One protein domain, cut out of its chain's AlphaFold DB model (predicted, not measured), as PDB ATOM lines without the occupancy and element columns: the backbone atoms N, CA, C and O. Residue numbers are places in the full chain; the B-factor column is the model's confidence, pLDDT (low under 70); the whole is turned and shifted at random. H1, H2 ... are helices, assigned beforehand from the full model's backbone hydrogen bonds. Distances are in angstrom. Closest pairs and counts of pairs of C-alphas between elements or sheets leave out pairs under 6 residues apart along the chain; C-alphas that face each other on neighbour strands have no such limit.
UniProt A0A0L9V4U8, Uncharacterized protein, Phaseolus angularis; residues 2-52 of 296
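Overview. This is residues 2 to 52 of the 296 residues of an uncharacterized protein of Phaseolus angularis (UniProt A0A0L9V4U8). Two longer helices, H3 and H4, meet near their ends in an open corner; short H1 and H2 lie near H3, while H4 reaches out as a largely free arm. The printed part has 51 residues with four named helices, H1 to H4 in chain order, and no named strand: all helix. It is loose, radius of gyration of the C-alphas 13.0 A, and spans 39 by 20 by 16 A.

Arrangement. Start at H1, residues 2 to 6: it only just touches H3, residues 23 to 33, with 3 pairs of C-alphas within 8 A, the closest those of Val 6 and Lys 30, 6.7 A apart. H2, residues 16 to 19, is close to H3 but not clearly touching; their closest C-alphas, Cys 16 and Lys 23, are 6.3 A apart. H4, residues 36 to 50, is close to H3 but not clearly touching, closest C-alphas Thr 32 and Trp 38 at 7.0 A, with a steep tilt of 58 degrees. In H1, H3 and H4 every O i to N i+4 pair is within hydrogen-bond range; H2 is too short for one.

Along the chain. Find C-alpha 2 at (160.813, 135.085, 124.956), where H1 begins. H3 runs 15.4 A; H4 runs 20.7 A to C-alpha 50 at (146.883, 147.802, 130.909).

Size, cuts and confidence. Look to Thr 17 and Leu 51 for the C-alphas farthest apart, 38.5 A. The printed part has no cut and no long link, and no printed residue is under pLDDT 70.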
ATOM      1  N   THR A   2     161.358 135.123 123.580       86.25
ATOM      2  CA  THR A   2     160.813 135.085 124.956       86.25
ATOM      3  C   THR A   2     159.352 134.624 125.050       86.25
ATOM      4  O   THR A   2     159.065 133.626 125.697       86.25
ATOM      5  N   ARG A   3     158.428 135.268 124.319       88.69
ATOM      6  CA  ARG A   3     156.991 134.915 124.340       88.69
ATOM      7  C   ARG A   3     156.684 133.476 123.898       88.69
ATOM      8  O   ARG A   3     155.650 132.949 124.259       88.69
ATOM      9  N   VAL A   4     157.534 132.871 123.066       90.44
ATOM     10  CA  VAL A   4     157.237 131.593 122.387       90.44
ATOM     11  C   VAL A   4     157.981 130.421 123.027       90.44
ATOM     12  O   VAL A   4     157.384 129.377 123.240       90.44
ATOM     13  N   TYR A   5     159.266 130.611 123.334       91.62
ATOM     14  CA  TYR A   5     160.183 129.565 123.803       91.62
ATOM     15  C   TYR A   5     160.533 129.676 125.296       91.62
ATOM     16  O   TYR A   5     161.220 128.806 125.813       91.62
ATOM     17  N   VAL A   6     160.128 130.756 125.976       88.06
ATOM     18  CA  VAL A   6     160.317 130.903 127.434       88.06
ATOM     19  C   VAL A   6     158.974 130.830 128.159       88.06
ATOM     20  O   VAL A   6     158.855 130.079 129.111       88.06
ATOM     21  N   PHE A   7     157.958 131.548 127.670       88.31
ATOM     22  CA  PHE A   7     156.626 131.618 128.301       88.31
ATOM     23  C   PHE A   7     155.485 131.130 127.399       88.31
ATOM     24  O   PHE A   7     154.329 131.481 127.616       88.31
ATOM     25  N   GLY A   8     155.806 130.423 126.315       89.00
ATOM     26  CA  GLY A   8     154.838 130.065 125.280       89.00
ATOM     27  C   GLY A   8     154.714 128.566 125.069       89.00
ATOM     28  O   GLY A   8     155.368 127.762 125.724       89.00
ATOM     29  N   SER A   9     153.920 128.195 124.067       89.19
ATOM     30  CA  SER A   9     153.631 126.798 123.723       89.19
ATOM     31  C   SER A   9     154.855 125.961 123.337       89.19
ATOM     32  O   SER A   9     154.772 124.739 123.334       89.19
ATOM     33  N   LYS A  10     155.993 126.595 123.029       90.19
ATOM     34  CA  LYS A  10     157.244 125.929 122.639       90.19
ATOM     35  C   LYS A  10     158.312 125.978 123.732       90.19
ATOM     36  O   LYS A  10     159.499 125.969 123.423       90.19
ATOM     37  N   GLN A  11     157.918 126.062 125.002       86.44
ATOM     38  CA  GLN A  11     158.855 126.095 126.136       86.44
ATOM     39  C   GLN A  11     159.761 124.852 126.225       86.44
ATOM     40  O   GLN A  11     160.895 124.946 126.694       86.44
ATOM     41  N   ASN A  12     159.274 123.707 125.734       87.38
ATOM     42  CA  ASN A  12     160.013 122.444 125.710       87.38
ATOM     43  C   ASN A  12     160.917 122.311 124.471       87.38
ATOM     44  O   ASN A  12     161.806 121.461 124.449       87.38
ATOM     45  N   ASP A  13     160.732 123.164 123.461       88.88
ATOM     46  CA  ASP A  13     161.526 123.139 122.236       88.88
ATOM     47  C   ASP A  13     162.777 124.009 122.375       88.88
ATOM     48  O   ASP A  13     162.780 125.074 123.001       88.88
ATOM     49  N   SER A  14     163.848 123.612 121.690       86.62
ATOM     50  CA  SER A  14     165.054 124.430 121.602       86.62
ATOM     51  C   SER A  14     165.039 125.321 120.352       86.62
ATOM     52  O   SER A  14     165.019 124.808 119.230       86.62
ATOM     53  N   PRO A  15     165.136 126.658 120.490       91.69
ATOM     54  CA  PRO A  15     165.311 127.556 119.352       91.69
ATOM     55  C   PRO A  15     166.721 127.467 118.736       91.69
ATOM     56  O   PRO A  15     166.952 128.057 117.682       91.69
ATOM     57  N   CYS A  16     167.657 126.743 119.364       90.25
ATOM     58  CA  CYS A  16     169.074 126.719 118.994       90.25
ATOM     59  C   CYS A  16     169.295 126.331 117.525       90.25
ATOM     60  O   CYS A  16     169.976 127.059 116.809       90.25
ATOM     61  N   THR A  17     168.652 125.261 117.046       88.12
ATOM     62  CA  THR A  17     168.772 124.801 115.651       88.12
ATOM     63  C   THR A  17     168.179 125.806 114.665       88.12
ATOM     64  O   THR A  17     168.757 126.076 113.618       88.12
ATOM     65  N   LYS A  18     167.036 126.409 115.016       91.12
ATOM     66  CA  LYS A  18     166.317 127.347 114.145       91.12
ATOM     67  C   LYS A  18     167.064 128.666 113.958       91.12
ATOM     68  O   LYS A  18     167.063 129.220 112.865       91.12
ATOM     69  N   TYR A  19     167.652 129.184 115.032       91.06
ATOM     70  CA  TYR A  19     168.293 130.499 115.042       91.06
ATOM     71  C   TYR A  19     169.824 130.421 115.075       91.06
ATOM     72  O   TYR A  19     170.469 131.450 115.233       91.06
ATOM     73  N   LYS A  20     170.403 129.218 114.931       93.19
ATOM     74  CA  LYS A  20     171.853 128.967 114.989       93.19
ATOM     75  C   LYS A  20     172.500 129.540 116.264       93.19
ATOM     76  O   LYS A  20     173.573 130.131 116.224       93.19
ATOM     77  N   ILE A  21     171.824 129.384 117.404       92.88
ATOM     78  CA  ILE A  21     172.283 129.875 118.717       92.88
ATOM     79  C   ILE A  21     172.919 128.715 119.484       92.88
ATOM     80  O   ILE A  21     172.352 127.626 119.536       92.88
ATOM     81  N   THR A  22     174.068 128.947 120.119       94.88
ATOM     82  CA  THR A  22     174.708 127.961 121.003       94.88
ATOM     83  C   THR A  22     173.826 127.652 122.215       94.88
ATOM     84  O   THR A  22     173.199 128.550 122.783       94.88
ATOM     85  N   LYS A  23     173.828 126.392 122.663       93.25
ATOM     86  CA  LYS A  23     173.052 125.938 123.829       93.25
ATOM     87  C   LYS A  23     173.328 126.783 125.080       93.25
ATOM     88  O   LYS A  23     172.380 127.158 125.769       93.25
ATOM     89  N   ASP A  24     174.583 127.165 125.305       94.19
ATOM     90  CA  ASP A  24     174.992 127.968 126.466       94.19
ATOM     91  C   ASP A  24     174.448 129.398 126.403       94.19
ATOM     92  O   ASP A  24     173.861 129.884 127.369       94.19
ATOM     93  N   LYS A  25     174.528 130.046 125.231       93.69
ATOM     94  CA  LYS A  25     173.933 131.376 125.001       93.69
ATOM     95  C   LYS A  25     172.418 131.354 125.224       93.69
ATOM     96  O   LYS A  25     171.857 132.287 125.798       93.69
ATOM     97  N   TRP A  26     171.745 130.279 124.809       93.12
ATOM     98  CA  TRP A  26     170.315 130.104 125.068       93.12
ATOM     99  C   TRP A  26     170.006 129.886 126.555       93.12
ATOM    100  O   TRP A  26     169.041 130.458 127.065       93.12
ATOM    101  N   ALA A  27     170.818 129.102 127.269       93.12
ATOM    102  CA  ALA A  27     170.664 128.886 128.706       93.12
ATOM    103  C   ALA A  27     170.832 130.194 129.500       93.12
ATOM    104  O   ALA A  27     169.966 130.519 130.312       93.12
ATOM    105  N   GLN A  28     171.864 130.987 129.193       94.31
ATOM    106  CA  GLN A  28     172.088 132.309 129.792       94.31
ATOM    107  C   GLN A  28     170.919 133.269 129.518       94.31
ATOM    108  O   GLN A  28     170.421 133.940 130.426       94.31
ATOM    109  N   PHE A  29     170.415 133.296 128.278       93.25
ATOM    110  CA  PHE A  29     169.246 134.101 127.923       93.25
ATOM    111  C   PHE A  29     167.999 133.687 128.716       93.25
ATOM    112  O   PHE A  29     167.290 134.549 129.238       93.25
ATOM    113  N   LYS A  30     167.725 132.379 128.824       92.00
ATOM    114  CA  LYS A  30     166.593 131.865 129.610       92.00
ATOM    115  C   LYS A  30     166.716 132.249 131.081       92.00
ATOM    116  O   LYS A  30     165.751 132.774 131.624       92.00
ATOM    117  N   ALA A  31     167.888 132.061 131.687       93.25
ATOM    118  CA  ALA A  31     168.142 132.450 133.075       93.25
ATOM    119  C   ALA A  31     167.879 133.949 133.301       93.25
ATOM    120  O   ALA A  31     167.197 134.323 134.247       93.25
ATOM    121  N   THR A  32     168.303 134.805 132.364       93.50
ATOM    122  CA  THR A  32     168.036 136.253 132.428       93.50
ATOM    123  C   THR A  32     166.534 136.565 132.406       93.50
ATOM    124  O   THR A  32     166.068 137.432 133.139       93.50
ATOM    125  N   ARG A  33     165.748 135.863 131.575       91.88
ATOM    126  CA  ARG A  33     164.289 136.060 131.476       91.88
ATOM    127  C   ARG A  33     163.503 135.449 132.638       91.88
ATOM    128  O   ARG A  33     162.361 135.841 132.822       91.88
ATOM    129  N   LEU A  34     164.083 134.522 133.394       91.38
ATOM    130  CA  LEU A  34     163.485 133.945 134.603       91.38
ATOM    131  C   LEU A  34     163.954 134.644 135.889       91.38
ATOM    132  O   LEU A  34     163.534 134.266 136.973       91.38
ATOM    133  N   SER A  35     164.828 135.648 135.780       94.81
ATOM    134  CA  SER A  35     165.274 136.427 136.933       94.81
ATOM    135  C   SER A  35     164.144 137.295 137.500       94.81
ATOM    136  O   SER A  35     163.359 137.875 136.743       94.81
ATOM    137  N   ASN A  36     164.121 137.450 138.828       95.38
ATOM    138  CA  ASN A  36     163.139 138.290 139.522       95.38
ATOM    139  C   ASN A  36     163.171 139.747 139.027       95.38
ATOM    140  O   ASN A  36     162.121 140.341 138.809       95.38
ATOM    141  N   ASP A  37     164.361 140.306 138.768       94.62
ATOM    142  CA  ASP A  37     164.512 141.668 138.225       94.62
ATOM    143  C   ASP A  37     163.793 141.830 136.874       94.62
ATOM    144  O   ASP A  37     163.051 142.793 136.648       94.62
ATOM    145  N   TRP A  38     163.959 140.863 135.967       92.44
ATOM    146  CA  TRP A  38     163.275 140.905 134.680       92.44
ATOM    147  C   TRP A  38     161.764 140.721 134.823       92.44
ATOM    148  O   TRP A  38     160.995 141.385 134.123       92.44
ATOM    149  N   GLU A  39     161.333 139.837 135.720       91.94
ATOM    150  CA  GLU A  39     159.921 139.618 136.000       91.94
ATOM    151  C   GLU A  39     159.241 140.886 136.522       91.94
ATOM    152  O   GLU A  39     158.226 141.298 135.953       91.94
ATOM    153  N   SER A  40     159.837 141.568 137.504       94.38
ATOM    154  CA  SER A  40     159.330 142.845 138.013       94.38
ATOM    155  C   SER A  40     159.226 143.892 136.899       94.38
ATOM    156  O   SER A  40     158.186 144.537 136.744       94.38
ATOM    157  N   LYS A  41     160.259 144.016 136.049       94.75
ATOM    158  CA  LYS A  41     160.248 144.931 134.890       94.75
ATOM    159  C   LYS A  41     159.139 144.594 133.895       94.75
ATOM    160  O   LYS A  41     158.475 145.500 133.382       94.75
ATOM    161  N   ARG A  42     158.926 143.305 133.611       93.38
ATOM    162  CA  ARG A  42     157.865 142.837 132.710       93.38
ATOM    163  C   ARG A  42     156.487 143.166 133.275       93.38
ATOM    164  O   ARG A  42     155.683 143.730 132.538       93.38
ATOM    165  N   ILE A  43     156.216 142.821 134.533       93.00
ATOM    166  CA  ILE A  43     154.911 143.047 135.172       93.00
ATOM    167  C   ILE A  43     154.592 144.543 135.190       93.00
ATOM    168  O   ILE A  43     153.526 144.940 134.731       93.00
ATOM    169  N   ALA A  44     155.544 145.390 135.591       95.62
ATOM    170  CA  ALA A  44     155.361 146.840 135.577       95.62
ATOM    171  C   ALA A  44     155.071 147.387 134.166       95.62
ATOM    172  O   ALA A  44     154.237 148.273 133.991       95.62
ATOM    173  N   ALA A  45     155.738 146.864 133.130       93.62
ATOM    174  CA  ALA A  45     155.452 147.246 131.749       93.62
ATOM    175  C   ALA A  45     154.063 146.778 131.278       93.62
ATOM    176  O   ALA A  45     153.375 147.532 130.594       93.62
ATOM    177  N   GLN A  46     153.646 145.565 131.655       92.44
ATOM    178  CA  GLN A  46     152.306 145.044 131.365       92.44
ATOM    179  C   GLN A  46     151.229 145.883 132.051       92.44
ATOM    180  O   GLN A  46     150.231 146.213 131.417       92.44
ATOM    181  N   GLU A  47     151.465 146.291 133.295       96.19
ATOM    182  CA  GLU A  47     150.533 147.116 134.055       96.19
ATOM    183  C   GLU A  47     150.410 148.525 133.473       96.19
ATOM    184  O   GLU A  47     149.301 148.995 133.239       96.19
ATOM    185  N   ARG A  48     151.528 149.166 133.104       93.69
ATOM    186  CA  ARG A  48     151.493 150.448 132.374       93.69
ATOM    187  C   ARG A  48     150.708 150.354 131.070       93.69
ATOM    188  O   ARG A  48     149.990 151.283 130.725       93.69
ATOM    189  N   GLN A  49     150.838 149.243 130.346       89.75
ATOM    190  CA  GLN A  49     150.080 149.037 129.115       89.75
ATOM    191  C   GLN A  49     148.592 148.790 129.393       89.75
ATOM    192  O   GLN A  49     147.756 149.257 128.627       89.75
ATOM    193  N   ARG A  50     148.262 148.069 130.474       91.88
ATOM    194  CA  ARG A  50     146.883 147.802 130.909       91.88
ATOM    195  C   ARG A  50     146.164 149.081 131.335       91.88
ATOM    196  O   ARG A  50     144.991 149.239 131.024       91.88
ATOM    197  N   LEU A  51     146.875 149.974 132.021       92.88
ATOM    198  CA  LEU A  51     146.370 151.260 132.502       92.88
ATOM    199  C   LEU A  51     146.430 152.376 131.444       92.88
ATOM    200  O   LEU A  51     146.027 153.498 131.730       92.88
ATOM    201  N   ASN A  52     146.938 152.099 130.238       91.75
ATOM    202  CA  ASN A  52     146.965 153.073 129.153       91.75
ATOM    203  C   ASN A  52     145.569 153.215 128.535       91.75
ATOM    204  O   ASN A  52     145.141 152.386 127.730       91.75
TER     205      ASN A  52